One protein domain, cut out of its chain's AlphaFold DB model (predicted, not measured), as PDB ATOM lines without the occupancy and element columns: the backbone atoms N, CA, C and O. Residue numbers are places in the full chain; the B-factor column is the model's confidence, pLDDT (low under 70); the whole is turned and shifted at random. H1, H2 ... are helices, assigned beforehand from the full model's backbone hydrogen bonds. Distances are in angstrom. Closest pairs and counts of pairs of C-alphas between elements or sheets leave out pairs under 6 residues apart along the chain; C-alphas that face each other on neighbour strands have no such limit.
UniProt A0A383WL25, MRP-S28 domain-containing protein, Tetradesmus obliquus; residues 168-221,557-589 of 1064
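What this domain is: This is residues 168 to 221 and 557 to 589 of the 1064 residues of the protein "MRP-S28 domain-containing protein" of Tetradesmus obliquus (UniProt A0A383WL25). A long helix, H4, meets a second long helix, H3, near its own beginning, and a short helical hairpin of H1 and H2 crosses one side of H4, with the end of H2 making a corner with the beginning of H3. The far end of H4, residues 578 to 589, sticks out as one arm, and the end of H3, residues 214 to 221, sticks out as another; contacts among the four helices are few. The printed part has 87 residues with four named helices, H1, H2, H3 and H4 along the chain, and no named strand; the class is all helix. The whole is loose, with a radius of gyration of the C-alphas of 17.0 A, and spans 57 by 28 by 27 A.

How they stand to each other: The longest helix, H4, residues 558 to 589, touches H3, residues 196 to 221, with its residues 559 to 563 alone, against residues 202 to 210 of H3. Their closest C-alphas, those of Ala 206 and Phe 560, are 4.4 A apart, and the helices run opposite ways at a steep tilt of 65 degrees. H2, residues 180 to 194, is close to H4 but not clearly touching: their closest C-alphas, those of Leu 186 and Tyr 566, are 6.5 A apart, and their lines are about perpendicular at 89 degrees. H1, residues 168 to 177, is also close to H4 but not clearly touching, at 6.4 A between their closest C-alphas, those of Trp 170 and Asp 573, with a steep tilt of 66 degrees. H1 and H2 form a helical hairpin and touch, running opposite ways at a shallow tilt of 27 degrees; their closest C-alphas are those of Ala 175 and Ala 183, 5.4 A apart. H2 and H3 only just touch, with 3 pairs of C-alphas within 8 A, and only at the corner by their link; their closest C-alphas, those of Met 193 and Arg 199, are 4.7 A apart. H1 and H3 are apart. In H1, H2, H3 and H4 every O i to N i+4 pair is within hydrogen-bond range.

Where its parts are: H4 measures 46.4 A from C-alpha 558 at (264.626, 280.296, 445.793) to C-alpha 589 at (230.927, 254.617, 464.813). H3 measures 37.3 A, H2 21.1 A and H1 14.1 A, the last beginning with C-alpha 168 at (247.504, 260.537, 443.783).

The domain as a whole: The two C-alphas farthest apart, those of Arg 219 and Ala 589, are 58.1 A apart. Without the two free stretches the body spans 34 by 24 by 24 A. Residues 222 to 556 are not printed, and C-alphas 221 and 557 are 19.6 A apart across the cut. The links H1 to H2 and H2 to H3 are tight. The mean pLDDT of the printed part is 80.9, with residues 168 to 169 and 174 under 70.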
ATOM      1  N   TYR A 168     248.022 259.719 444.890       50.31
ATOM      2  CA  TYR A 168     247.504 260.537 443.783       50.31
ATOM      3  C   TYR A 168     246.618 261.704 444.239       50.31
ATOM      4  O   TYR A 168     246.505 262.693 443.518       50.31
ATOM      5  N   ALA A 169     246.035 261.627 445.441       62.94
ATOM      6  CA  ALA A 169     245.123 262.645 445.972       62.94
ATOM      7  C   ALA A 169     245.745 264.055 445.999       62.94
ATOM      8  O   ALA A 169     245.133 265.002 445.511       62.94
ATOM      9  N   TRP A 170     246.984 264.186 446.491       72.81
ATOM     10  CA  TRP A 170     247.662 265.485 446.579       72.81
ATOM     11  C   TRP A 170     248.006 266.060 445.193       72.81
ATOM     12  O   TRP A 170     247.907 267.267 444.999       72.81
ATOM     13  N   ARG A 171     248.362 265.208 444.214       73.19
ATOM     14  CA  ARG A 171     248.659 265.636 442.835       73.19
ATOM     15  C   ARG A 171     247.403 266.120 442.116       73.19
ATOM     16  O   ARG A 171     247.450 267.148 441.451       73.19
ATOM     17  N   ALA A 172     246.291 265.402 442.278       72.19
ATOM     18  CA  ALA A 172     244.996 265.805 441.738       72.19
ATOM     19  C   ALA A 172     244.501 267.114 442.376       72.19
ATOM     20  O   ALA A 172     244.022 267.992 441.666       72.19
ATOM     21  N   TRP A 173     244.682 267.278 443.693       81.69
ATOM     22  CA  TRP A 173     244.403 268.538 444.385       81.69
ATOM     23  C   TRP A 173     245.285 269.680 443.866       81.69
ATOM     24  O   TRP A 173     244.758 270.707 443.459       81.69
ATOM     25  N   ALA A 174     246.608 269.496 443.796       69.81
ATOM     26  CA  ALA A 174     247.532 270.537 443.342       69.81
ATOM     27  C   ALA A 174     247.252 270.972 441.894       69.81
ATOM     28  O   ALA A 174     247.277 272.162 441.602       69.81
ATOM     29  N   ALA A 175     246.919 270.031 441.003       75.38
ATOM     30  CA  ALA A 175     246.556 270.321 439.616       75.38
ATOM     31  C   ALA A 175     245.186 271.014 439.444       75.38
ATOM     32  O   ALA A 175     244.918 271.545 438.369       75.38
ATOM     33  N   ALA A 176     244.325 271.000 440.470       74.69
ATOM     34  CA  ALA A 176     242.997 271.623 440.449       74.69
ATOM     35  C   ALA A 176     242.902 272.914 441.288       74.69
ATOM     36  O   ALA A 176     242.050 273.753 441.014       74.69
ATOM     37  N   ALA A 177     243.747 273.064 442.314       72.44
ATOM     38  CA  ALA A 177     243.693 274.154 443.291       72.44
ATOM     39  C   ALA A 177     244.816 275.198 443.139       72.44
ATOM     40  O   ALA A 177     244.726 276.266 443.740       72.44
ATOM     41  N   LEU A 178     245.868 274.908 442.363       80.19
ATOM     42  CA  LEU A 178     246.988 275.824 442.120       80.19
ATOM     43  C   LEU A 178     247.092 276.186 440.629       80.19
ATOM     44  O   LEU A 178     246.736 275.371 439.775       80.19
ATOM     45  N   PRO A 179     247.633 277.373 440.284       90.44
ATOM     46  CA  PRO A 179     248.001 277.708 438.913       90.44
ATOM     47  C   PRO A 179     248.884 276.627 438.279       90.44
ATOM     48  O   PRO A 179     249.777 276.085 438.935       90.44
ATOM     49  N   LEU A 180     248.670 276.352 436.989       81.81
ATOM     50  CA  LEU A 180     249.307 275.242 436.267       81.81
ATOM     51  C   LEU A 180     250.839 275.217 436.417       81.81
ATOM     52  O   LEU A 180     251.416 274.151 436.617       81.81
ATOM     53  N   GLU A 181     251.487 276.381 436.375       85.62
ATOM     54  CA  GLU A 181     252.936 276.526 436.557       85.62
ATOM     55  C   GLU A 181     253.387 276.098 437.962       85.62
ATOM     56  O   GLU A 181     254.327 275.319 438.101       85.62
ATOM     57  N   GLN A 182     252.670 276.518 439.010       80.94
ATOM     58  CA  GLN A 182     252.967 276.144 440.397       80.94
ATOM     59  C   GLN A 182     252.729 274.648 440.635       80.94
ATOM     60  O   GLN A 182     253.552 273.980 441.265       80.94
ATOM     61  N   ALA A 183     251.644 274.096 440.081       82.38
ATOM     62  CA  ALA A 183     251.368 272.664 440.121       82.38
ATOM     63  C   ALA A 183     252.483 271.854 439.430       82.38
ATOM     64  O   ALA A 183     252.974 270.874 439.993       82.38
ATOM     65  N   GLN A 184     252.943 272.291 438.252       88.19
ATOM     66  CA  GLN A 184     254.072 271.679 437.543       88.19
ATOM     67  C   GLN A 184     255.376 271.775 438.347       88.19
ATOM     68  O   GLN A 184     256.077 270.772 438.473       88.19
ATOM     69  N   THR A 185     255.685 272.927 438.950       83.00
ATOM     70  CA  THR A 185     256.872 273.109 439.800       83.00
ATOM     71  C   THR A 185     256.852 272.198 441.031       83.00
ATOM     72  O   THR A 185     257.862 271.561 441.332       83.00
ATOM     73  N   LEU A 186     255.714 272.064 441.722       80.88
ATOM     74  CA  LEU A 186     255.585 271.172 442.880       80.88
ATOM     75  C   LEU A 186     255.656 269.686 442.492       80.88
ATOM     76  O   LEU A 186     256.256 268.896 443.222       80.88
ATOM     77  N   VAL A 187     255.096 269.288 441.345       85.00
ATOM     78  CA  VAL A 187     255.197 267.908 440.832       85.00
ATOM     79  C   VAL A 187     256.625 267.581 440.380       85.00
ATOM     80  O   VAL A 187     257.135 266.506 440.703       85.00
ATOM     81  N   ALA A 188     257.305 268.510 439.702       84.44
ATOM     82  CA  ALA A 188     258.716 268.374 439.349       84.44
ATOM     83  C   ALA A 188     259.596 268.263 440.605       84.44
ATOM     84  O   ALA A 188     260.472 267.401 440.675       84.44
ATOM     85  N   MET A 189     259.322 269.066 441.635       83.19
ATOM     86  CA  MET A 189     260.030 268.973 442.909       83.19
ATOM     87  C   MET A 189     259.718 267.685 443.680       83.19
ATOM     88  O   MET A 189     260.632 267.161 444.302       83.19
ATOM     89  N   GLU A 190     258.510 267.111 443.627       87.31
ATOM     90  CA  GLU A 190     258.286 265.780 444.220       87.31
ATOM     91  C   GLU A 190     259.171 264.718 443.543       87.31
ATOM     92  O   GLU A 190     259.735 263.870 444.234       87.31
ATOM     93  N   ALA A 191     259.367 264.792 442.222       86.25
ATOM     94  CA  ALA A 191     260.293 263.903 441.519       86.25
ATOM     95  C   ALA A 191     261.758 264.119 441.958       86.25
ATOM     96  O   ALA A 191     262.459 263.146 442.233       86.25
ATOM     97  N   VAL A 192     262.202 265.375 442.107       83.69
ATOM     98  CA  VAL A 192     263.543 265.726 442.626       83.69
ATOM     99  C   VAL A 192     263.725 265.286 444.088       83.69
ATOM    100  O   VAL A 192     264.783 264.787 444.459       83.69
ATOM    101  N   MET A 193     262.692 265.419 444.921       84.31
ATOM    102  CA  MET A 193     262.697 265.011 446.330       84.31
ATOM    103  C   MET A 193     262.576 263.492 446.512       84.31
ATOM    104  O   MET A 193     262.912 262.987 447.586       84.31
ATOM    105  N   GLY A 194     262.127 262.755 445.491       85.44
ATOM    106  CA  GLY A 194     262.113 261.292 445.466       85.44
ATOM    107  C   GLY A 194     263.518 260.684 445.512       85.44
ATOM    108  O   GLY A 194     263.726 259.685 446.194       85.44
ATOM    109  N   ASP A 195     264.499 261.327 444.875       91.25
ATOM    110  CA  ASP A 195     265.916 260.959 444.962       91.25
ATOM    111  C   ASP A 195     266.535 261.485 446.272       91.25
ATOM    112  O   ASP A 195     266.609 262.693 446.508       91.25
ATOM    113  N   ASP A 196     267.017 260.574 447.125       79.69
ATOM    114  CA  ASP A 196     267.699 260.896 448.387       79.69
ATOM    115  C   ASP A 196     268.894 261.850 448.198       79.69
ATOM    116  O   ASP A 196     269.161 262.695 449.056       79.69
ATOM    117  N   SER A 197     269.615 261.736 447.079       82.56
ATOM    118  CA  SER A 197     270.804 262.537 446.786       82.56
ATOM    119  C   SER A 197     270.448 263.966 446.371       82.56
ATOM    120  O   SER A 197     271.057 264.920 446.867       82.56
ATOM    121  N   CYS A 198     269.404 264.133 445.554       83.69
ATOM    122  CA  CYS A 198     268.860 265.441 445.200       83.69
ATOM    123  C   CYS A 198     268.171 266.110 446.399       83.69
ATOM    124  O   CYS A 198     268.439 267.283 446.667       83.69
ATOM    125  N   ARG A 199     267.401 265.362 447.202       88.62
ATOM    126  CA  ARG A 199     266.834 265.828 448.483       88.62
ATOM    127  C   ARG A 199     267.921 266.348 449.428       88.62
ATOM    128  O   ARG A 199     267.805 267.445 449.972       88.62
ATOM    129  N   ALA A 200     269.010 265.594 449.594       81.50
ATOM    130  CA  ALA A 200     270.138 265.991 450.435       81.50
ATOM    131  C   ALA A 200     270.911 267.205 449.886       81.50
ATOM    132  O   ALA A 200     271.480 267.966 450.671       81.50
ATOM    133  N   ALA A 201     270.941 267.407 448.565       84.19
ATOM    134  CA  ALA A 201     271.501 268.610 447.950       84.19
ATOM    135  C   ALA A 201     270.593 269.834 448.170       84.19
ATOM    136  O   ALA A 201     271.082 270.876 448.606       84.19
ATOM    137  N   MET A 202     269.278 269.692 447.966       85.00
ATOM    138  CA  MET A 202     268.300 270.770 448.153       85.00
ATOM    139  C   MET A 202     268.258 271.261 449.603       85.00
ATOM    140  O   MET A 202     268.290 272.463 449.849       85.00
ATOM    141  N   LEU A 203     268.283 270.339 450.574       83.06
ATOM    142  CA  LEU A 203     268.339 270.681 452.000       83.06
ATOM    143  C   LEU A 203     269.615 271.457 452.365       83.06
ATOM    144  O   LEU A 203     269.536 272.426 453.114       83.06
ATOM    145  N   LYS A 204     270.778 271.092 451.807       84.50
ATOM    146  CA  LYS A 204     272.038 271.831 452.020       84.50
ATOM    147  C   LYS A 204     272.000 273.226 451.395       84.50
ATOM    148  O   LYS A 204     272.484 274.177 452.004       84.50
ATOM    149  N   GLN A 205     271.408 273.356 450.210       87.62
ATOM    150  CA  GLN A 205     271.236 274.642 449.541       87.62
ATOM    151  C   GLN A 205     270.284 275.557 450.332       87.62
ATOM    152  O   GLN A 205     270.642 276.696 450.622       87.62
ATOM    153  N   ALA A 206     269.133 275.044 450.778       83.38
ATOM    154  CA  ALA A 206     268.189 275.775 451.625       83.38
ATOM    155  C   ALA A 206     268.804 276.174 452.984       83.38
ATOM    156  O   ALA A 206     268.619 277.301 453.433       83.38
ATOM    157  N   GLN A 207     269.609 275.306 453.611       84.69
ATOM    158  CA  GLN A 207     270.389 275.647 454.814       84.69
ATOM    159  C   GLN A 207     271.401 276.777 454.555       84.69
ATOM    160  O   GLN A 207     271.574 277.656 455.399       84.69
ATOM    161  N   HIS A 208     272.054 276.789 453.389       86.12
ATOM    162  CA  HIS A 208     272.997 277.844 453.009       86.12
ATOM    163  C   HIS A 208     272.304 279.165 452.619       86.12
ATOM    164  O   HIS A 208     272.876 280.242 452.786       86.12
ATOM    165  N   GLU A 209     271.072 279.117 452.114       87.06
ATOM    166  CA  GLU A 209     270.216 280.290 451.896       87.06
ATOM    167  C   GLU A 209     269.703 280.867 453.226       87.06
ATOM    168  O   GLU A 209     269.863 282.063 453.466       87.06
ATOM    169  N   LEU A 210     269.228 280.020 454.147       85.25
ATOM    170  CA  LEU A 210     268.831 280.416 455.503       85.25
ATOM    171  C   LEU A 210     269.990 281.069 456.277       85.25
ATOM    172  O   LEU A 210     269.817 282.123 456.885       85.25
ATOM    173  N   ALA A 211     271.194 280.489 456.215       83.31
ATOM    174  CA  ALA A 211     272.382 281.060 456.850       83.31
ATOM    175  C   ALA A 211     272.770 282.436 456.267       83.31
ATOM    176  O   ALA A 211     273.251 283.298 457.003       83.31
ATOM    177  N   ARG A 212     272.531 282.663 454.966       85.75
ATOM    178  CA  ARG A 212     272.759 283.962 454.311       85.75
ATOM    179  C   ARG A 212     271.696 284.999 454.684       85.75
ATOM    180  O   ARG A 212     272.068 286.143 454.930       85.75
ATOM    181  N   LEU A 213     270.420 284.615 454.809       88.31
ATOM    182  CA  LEU A 213     269.379 285.485 455.382       88.31
ATOM    183  C   LEU A 213     269.721 285.903 456.815       88.31
ATOM    184  O   LEU A 213     269.606 287.077 457.154       88.31
ATOM    185  N   TRP A 214     270.176 284.957 457.639       87.69
ATOM    186  CA  TRP A 214     270.516 285.195 459.042       87.69
ATOM    187  C   TRP A 214     271.685 286.184 459.202       87.69
ATOM    188  O   TRP A 214     271.589 287.138 459.974       87.69
ATOM    189  N   ASP A 215     272.763 286.015 458.429       87.06
ATOM    190  CA  ASP A 215     273.895 286.956 458.392       87.06
ATOM    191  C   ASP A 215     273.465 288.345 457.873       87.06
ATOM    192  O   ASP A 215     273.747 289.363 458.503       87.06
ATOM    193  N   TRP A 216     272.694 288.408 456.783       92.88
ATOM    194  CA  TRP A 216     272.151 289.662 456.246       92.88
ATOM    195  C   TRP A 216     271.252 290.403 457.257       92.88
ATOM    196  O   TRP A 216     271.409 291.611 457.452       92.88
ATOM    197  N   GLN A 217     270.380 289.689 457.976       92.38
ATOM    198  CA  GLN A 217     269.536 290.265 459.026       92.38
ATOM    199  C   GLN A 217     270.373 290.769 460.213       92.38
ATOM    200  O   GLN A 217     270.136 291.878 460.700       92.38
ATOM    201  N   HIS A 218     271.389 290.016 460.649       84.44
ATOM    202  CA  HIS A 218     272.325 290.479 461.677       84.44
ATOM    203  C   HIS A 218     273.095 291.731 461.244       84.44
ATOM    204  O   HIS A 218     273.269 292.636 462.059       84.44
ATOM    205  N   ARG A 219     273.517 291.825 459.976       89.25
ATOM    206  CA  ARG A 219     274.192 293.014 459.429       89.25
ATOM    207  C   ARG A 219     273.269 294.231 459.377       89.25
ATOM    208  O   ARG A 219     273.713 295.310 459.754       89.25
ATOM    209  N   ARG A 220     271.993 294.069 458.995       92.31
ATOM    210  CA  ARG A 220     270.980 295.141 459.087       92.31
ATOM    211  C   ARG A 220     270.857 295.666 460.518       92.31
ATOM    212  O   ARG A 220     271.064 296.856 460.742       92.31
ATOM    213  N   VAL A 221     270.625 294.777 461.486       90.81
ATOM    214  CA  VAL A 221     270.473 295.150 462.905       90.81
ATOM    215  C   VAL A 221     271.748 295.798 463.465       90.81
ATOM    216  O   VAL A 221     271.665 296.803 464.165       90.81
ATOM    217  N   THR A 557     266.088 283.666 447.982       91.12
ATOM    218  CA  THR A 557     266.136 282.363 448.666       91.12
ATOM    219  C   THR A 557     265.318 281.277 447.954       91.12
ATOM    220  O   THR A 557     264.515 280.584 448.582       91.12
ATOM    221  N   PRO A 558     265.515 281.094 446.631       82.38
ATOM    222  CA  PRO A 558     264.626 280.296 445.793       82.38
ATOM    223  C   PRO A 558     264.564 278.823 446.193       82.38
ATOM    224  O   PRO A 558     263.559 278.187 445.921       82.38
ATOM    225  N   SER A 559     265.589 278.257 446.835       80.81
ATOM    226  CA  SER A 559     265.580 276.855 447.269       80.81
ATOM    227  C   SER A 559     264.865 276.691 448.610       80.81
ATOM    228  O   SER A 559     264.198 275.682 448.837       80.81
ATOM    229  N   PHE A 560     264.995 277.676 449.503       84.00
ATOM    230  CA  PHE A 560     264.318 277.702 450.800       84.00
ATOM    231  C   PHE A 560     262.825 278.048 450.683       84.00
ATOM    232  O   PHE A 560     261.997 277.365 451.286       84.00
ATOM    233  N   ASP A 561     262.465 279.057 449.885       85.50
ATOM    234  CA  ASP A 561     261.069 279.471 449.698       85.50
ATOM    235  C   ASP A 561     260.267 278.359 448.974       85.50
ATOM    236  O   ASP A 561     259.160 278.005 449.378       85.50
ATOM    237  N   LEU A 562     260.880 277.711 447.974       79.81
ATOM    238  CA  LEU A 562     260.329 276.562 447.241       79.81
ATOM    239  C   LEU A 562     260.170 275.313 448.132       79.81
ATOM    240  O   LEU A 562     259.125 274.661 448.105       79.81
ATOM    241  N   LEU A 563     261.166 275.003 448.977       82.25
ATOM    242  CA  LEU A 563     261.065 273.936 449.984       82.25
ATOM    243  C   LEU A 563     259.947 274.215 451.001       82.25
ATOM    244  O   LEU A 563     259.237 273.287 451.389       82.25
ATOM    245  N   THR A 564     259.782 275.473 451.418       85.25
ATOM    246  CA  THR A 564     258.730 275.895 452.355       85.25
ATOM    247  C   THR A 564     257.346 275.640 451.758       85.25
ATOM    248  O   THR A 564     256.577 274.879 452.344       85.25
ATOM    249  N   ALA A 565     257.074 276.127 450.541       79.19
ATOM    250  CA  ALA A 565     255.802 275.893 449.847       79.19
ATOM    251  C   ALA A 565     255.482 274.393 449.651       79.19
ATOM    252  O   ALA A 565     254.338 273.960 449.803       79.19
ATOM    253  N   TYR A 566     256.494 273.561 449.366       84.94
ATOM    254  CA  TYR A 566     256.323 272.105 449.291       84.94
ATOM    255  C   TYR A 566     255.919 271.488 450.637       84.94
ATOM    256  O   TYR A 566     255.026 270.641 450.689       84.94
ATOM    257  N   LEU A 567     256.566 271.902 451.731       82.56
ATOM    258  CA  LEU A 567     256.264 271.402 453.071       82.56
ATOM    259  C   LEU A 567     254.889 271.868 453.565       82.56
ATOM    260  O   LEU A 567     254.183 271.071 454.177       82.56
ATOM    261  N   GLU A 568     254.474 273.095 453.249       80.38
ATOM    262  CA  GLU A 568     253.131 273.615 453.542       80.38
ATOM    263  C   GLU A 568     252.042 272.801 452.828       80.38
ATOM    264  O   GLU A 568     251.113 272.313 453.475       80.38
ATOM    265  N   VAL A 569     252.197 272.546 451.522       78.94
ATOM    266  CA  VAL A 569     251.268 271.703 450.745       78.94
ATOM    267  C   VAL A 569     251.218 270.268 451.283       78.94
ATOM    268  O   VAL A 569     250.136 269.693 451.421       78.94
ATOM    269  N   LYS A 570     252.363 269.680 451.656       78.81
ATOM    270  CA  LYS A 570     252.398 268.346 452.281       78.81
ATOM    271  C   LYS A 570     251.792 268.329 453.686       78.81
ATOM    272  O   LYS A 570     251.181 267.330 454.062       78.81
ATOM    273  N   TYR A 571     251.915 269.407 454.457       75.12
ATOM    274  CA  TYR A 571     251.287 269.525 455.772       75.12
ATOM    275  C   TYR A 571     249.761 269.659 455.657       75.12
ATOM    276  O   TYR A 571     249.037 268.972 456.378       75.12
ATOM    277  N   ALA A 572     249.268 270.448 454.697       72.00
ATOM    278  CA  ALA A 572     247.844 270.548 454.382       72.00
ATOM    279  C   ALA A 572     247.247 269.189 453.963       72.00
ATOM    280  O   ALA A 572     246.215 268.787 454.495       72.00
ATOM    281  N   ASP A 573     247.932 268.431 453.099       73.62
ATOM    282  CA  ASP A 573     247.556 267.056 452.733       73.62
ATOM    283  C   ASP A 573     247.496 266.125 453.967       73.62
ATOM    284  O   ASP A 573     246.533 265.381 454.151       73.62
ATOM    285  N   VAL A 574     248.462 266.213 454.892       73.06
ATOM    286  CA  VAL A 574     248.439 265.449 456.157       73.06
ATOM    287  C   VAL A 574     247.266 265.843 457.069       73.06
ATOM    288  O   VAL A 574     246.666 264.958 457.686       73.06
ATOM    289  N   LEU A 575     246.896 267.125 457.144       70.94
ATOM    290  CA  LEU A 575     245.712 267.571 457.890       70.94
ATOM    291  C   LEU A 575     244.412 267.066 457.249       70.94
ATOM    292  O   LEU A 575     243.595 266.454 457.938       70.94
ATOM    293  N   LEU A 576     244.258 267.217 455.930       73.88
ATOM    294  CA  LEU A 576     243.095 266.719 455.188       73.88
ATOM    295  C   LEU A 576     242.931 265.198 455.341       73.88
ATOM    296  O   LEU A 576     241.824 264.721 455.585       73.88
ATOM    297  N   ARG A 577     244.028 264.427 455.296       70.25
ATOM    298  CA  ARG A 577     244.020 262.982 455.600       70.25
ATOM    299  C   ARG A 577     243.577 262.696 457.033       70.25
ATOM    300  O   ARG A 577     242.782 261.785 457.249       70.25
ATOM    301  N   LYS A 578     244.077 263.453 458.016       76.19
ATOM    302  CA  LYS A 578     243.719 263.292 459.435       76.19
ATOM    303  C   LYS A 578     242.225 263.526 459.658       76.19
ATOM    304  O   LYS A 578     241.595 262.752 460.376       76.19
ATOM    305  N   ASP A 579     241.651 264.540 459.020       73.62
ATOM    306  CA  ASP A 579     240.232 264.868 459.166       73.62
ATOM    307  C   ASP A 579     239.321 263.961 458.324       73.62
ATOM    308  O   ASP A 579     238.237 263.598 458.787       73.62
ATOM    309  N   ALA A 580     239.787 263.458 457.176       72.56
ATOM    310  CA  ALA A 580     239.132 262.366 456.457       72.56
ATOM    311  C   ALA A 580     239.086 261.073 457.295       72.56
ATOM    312  O   ALA A 580     238.030 260.455 457.403       72.56
ATOM    313  N   VAL A 581     240.187 260.701 457.967       76.62
ATOM    314  CA  VAL A 581     240.227 259.539 458.877       76.62
ATOM    315  C   VAL A 581     239.291 259.730 460.073       76.62
ATOM    316  O   VAL A 581     238.515 258.823 460.361       76.62
ATOM    317  N   LYS A 582     239.271 260.906 460.723       74.81
ATOM    318  CA  LYS A 582     238.277 261.213 461.775       74.81
ATOM    319  C   LYS A 582     236.840 261.102 461.259       74.81
ATOM    320  O   LYS A 582     235.965 260.637 461.981       74.81
ATOM    321  N   THR A 583     236.580 261.561 460.035       78.12
ATOM    322  CA  THR A 583     235.239 261.536 459.430       78.12
ATOM    323  C   THR A 583     234.803 260.105 459.136       78.12
ATOM    324  O   THR A 583     233.692 259.730 459.501       78.12
ATOM    325  N   LEU A 584     235.699 259.276 458.598       72.50
ATOM    326  CA  LEU A 584     235.460 257.849 458.384       72.50
ATOM    327  C   LEU A 584     235.282 257.103 459.717       72.50
ATOM    328  O   LEU A 584     234.365 256.303 459.843       72.50
ATOM    329  N   GLN A 585     236.073 257.414 460.750       73.69
ATOM    330  CA  GLN A 585     235.892 256.865 462.103       73.69
ATOM    331  C   GLN A 585     234.532 257.244 462.708       73.69
ATOM    332  O   GLN A 585     233.857 256.382 463.266       73.69
ATOM    333  N   ARG A 586     234.086 258.499 462.550       79.75
ATOM    334  CA  ARG A 586     232.734 258.938 462.945       79.75
ATOM    335  C   ARG A 586     231.649 258.194 462.164       79.75
ATOM    336  O   ARG A 586     230.688 257.736 462.767       79.75
ATOM    337  N   GLN A 587     231.813 258.035 460.851       74.50
ATOM    338  CA  GLN A 587     230.875 257.287 460.008       74.50
ATOM    339  C   GLN A 587     230.816 255.803 460.386       74.50
ATOM    340  O   GLN A 587     229.723 255.258 460.456       74.50
ATOM    341  N   MET A 588     231.945 255.162 460.705       76.31
ATOM    342  CA  MET A 588     231.973 253.781 461.200       76.31
ATOM    343  C   MET A 588     231.350 253.645 462.594       76.31
ATOM    344  O   MET A 588     230.631 252.681 462.830       76.31
ATOM    345  N   ALA A 589     231.567 254.607 463.496       70.38
ATOM    346  CA  ALA A 589     230.927 254.617 464.813       70.38
ATOM    347  C   ALA A 589     229.400 254.780 464.704       70.38
ATOM    348  O   ALA A 589     228.658 254.034 465.339       70.38
TER     349      ALA A 589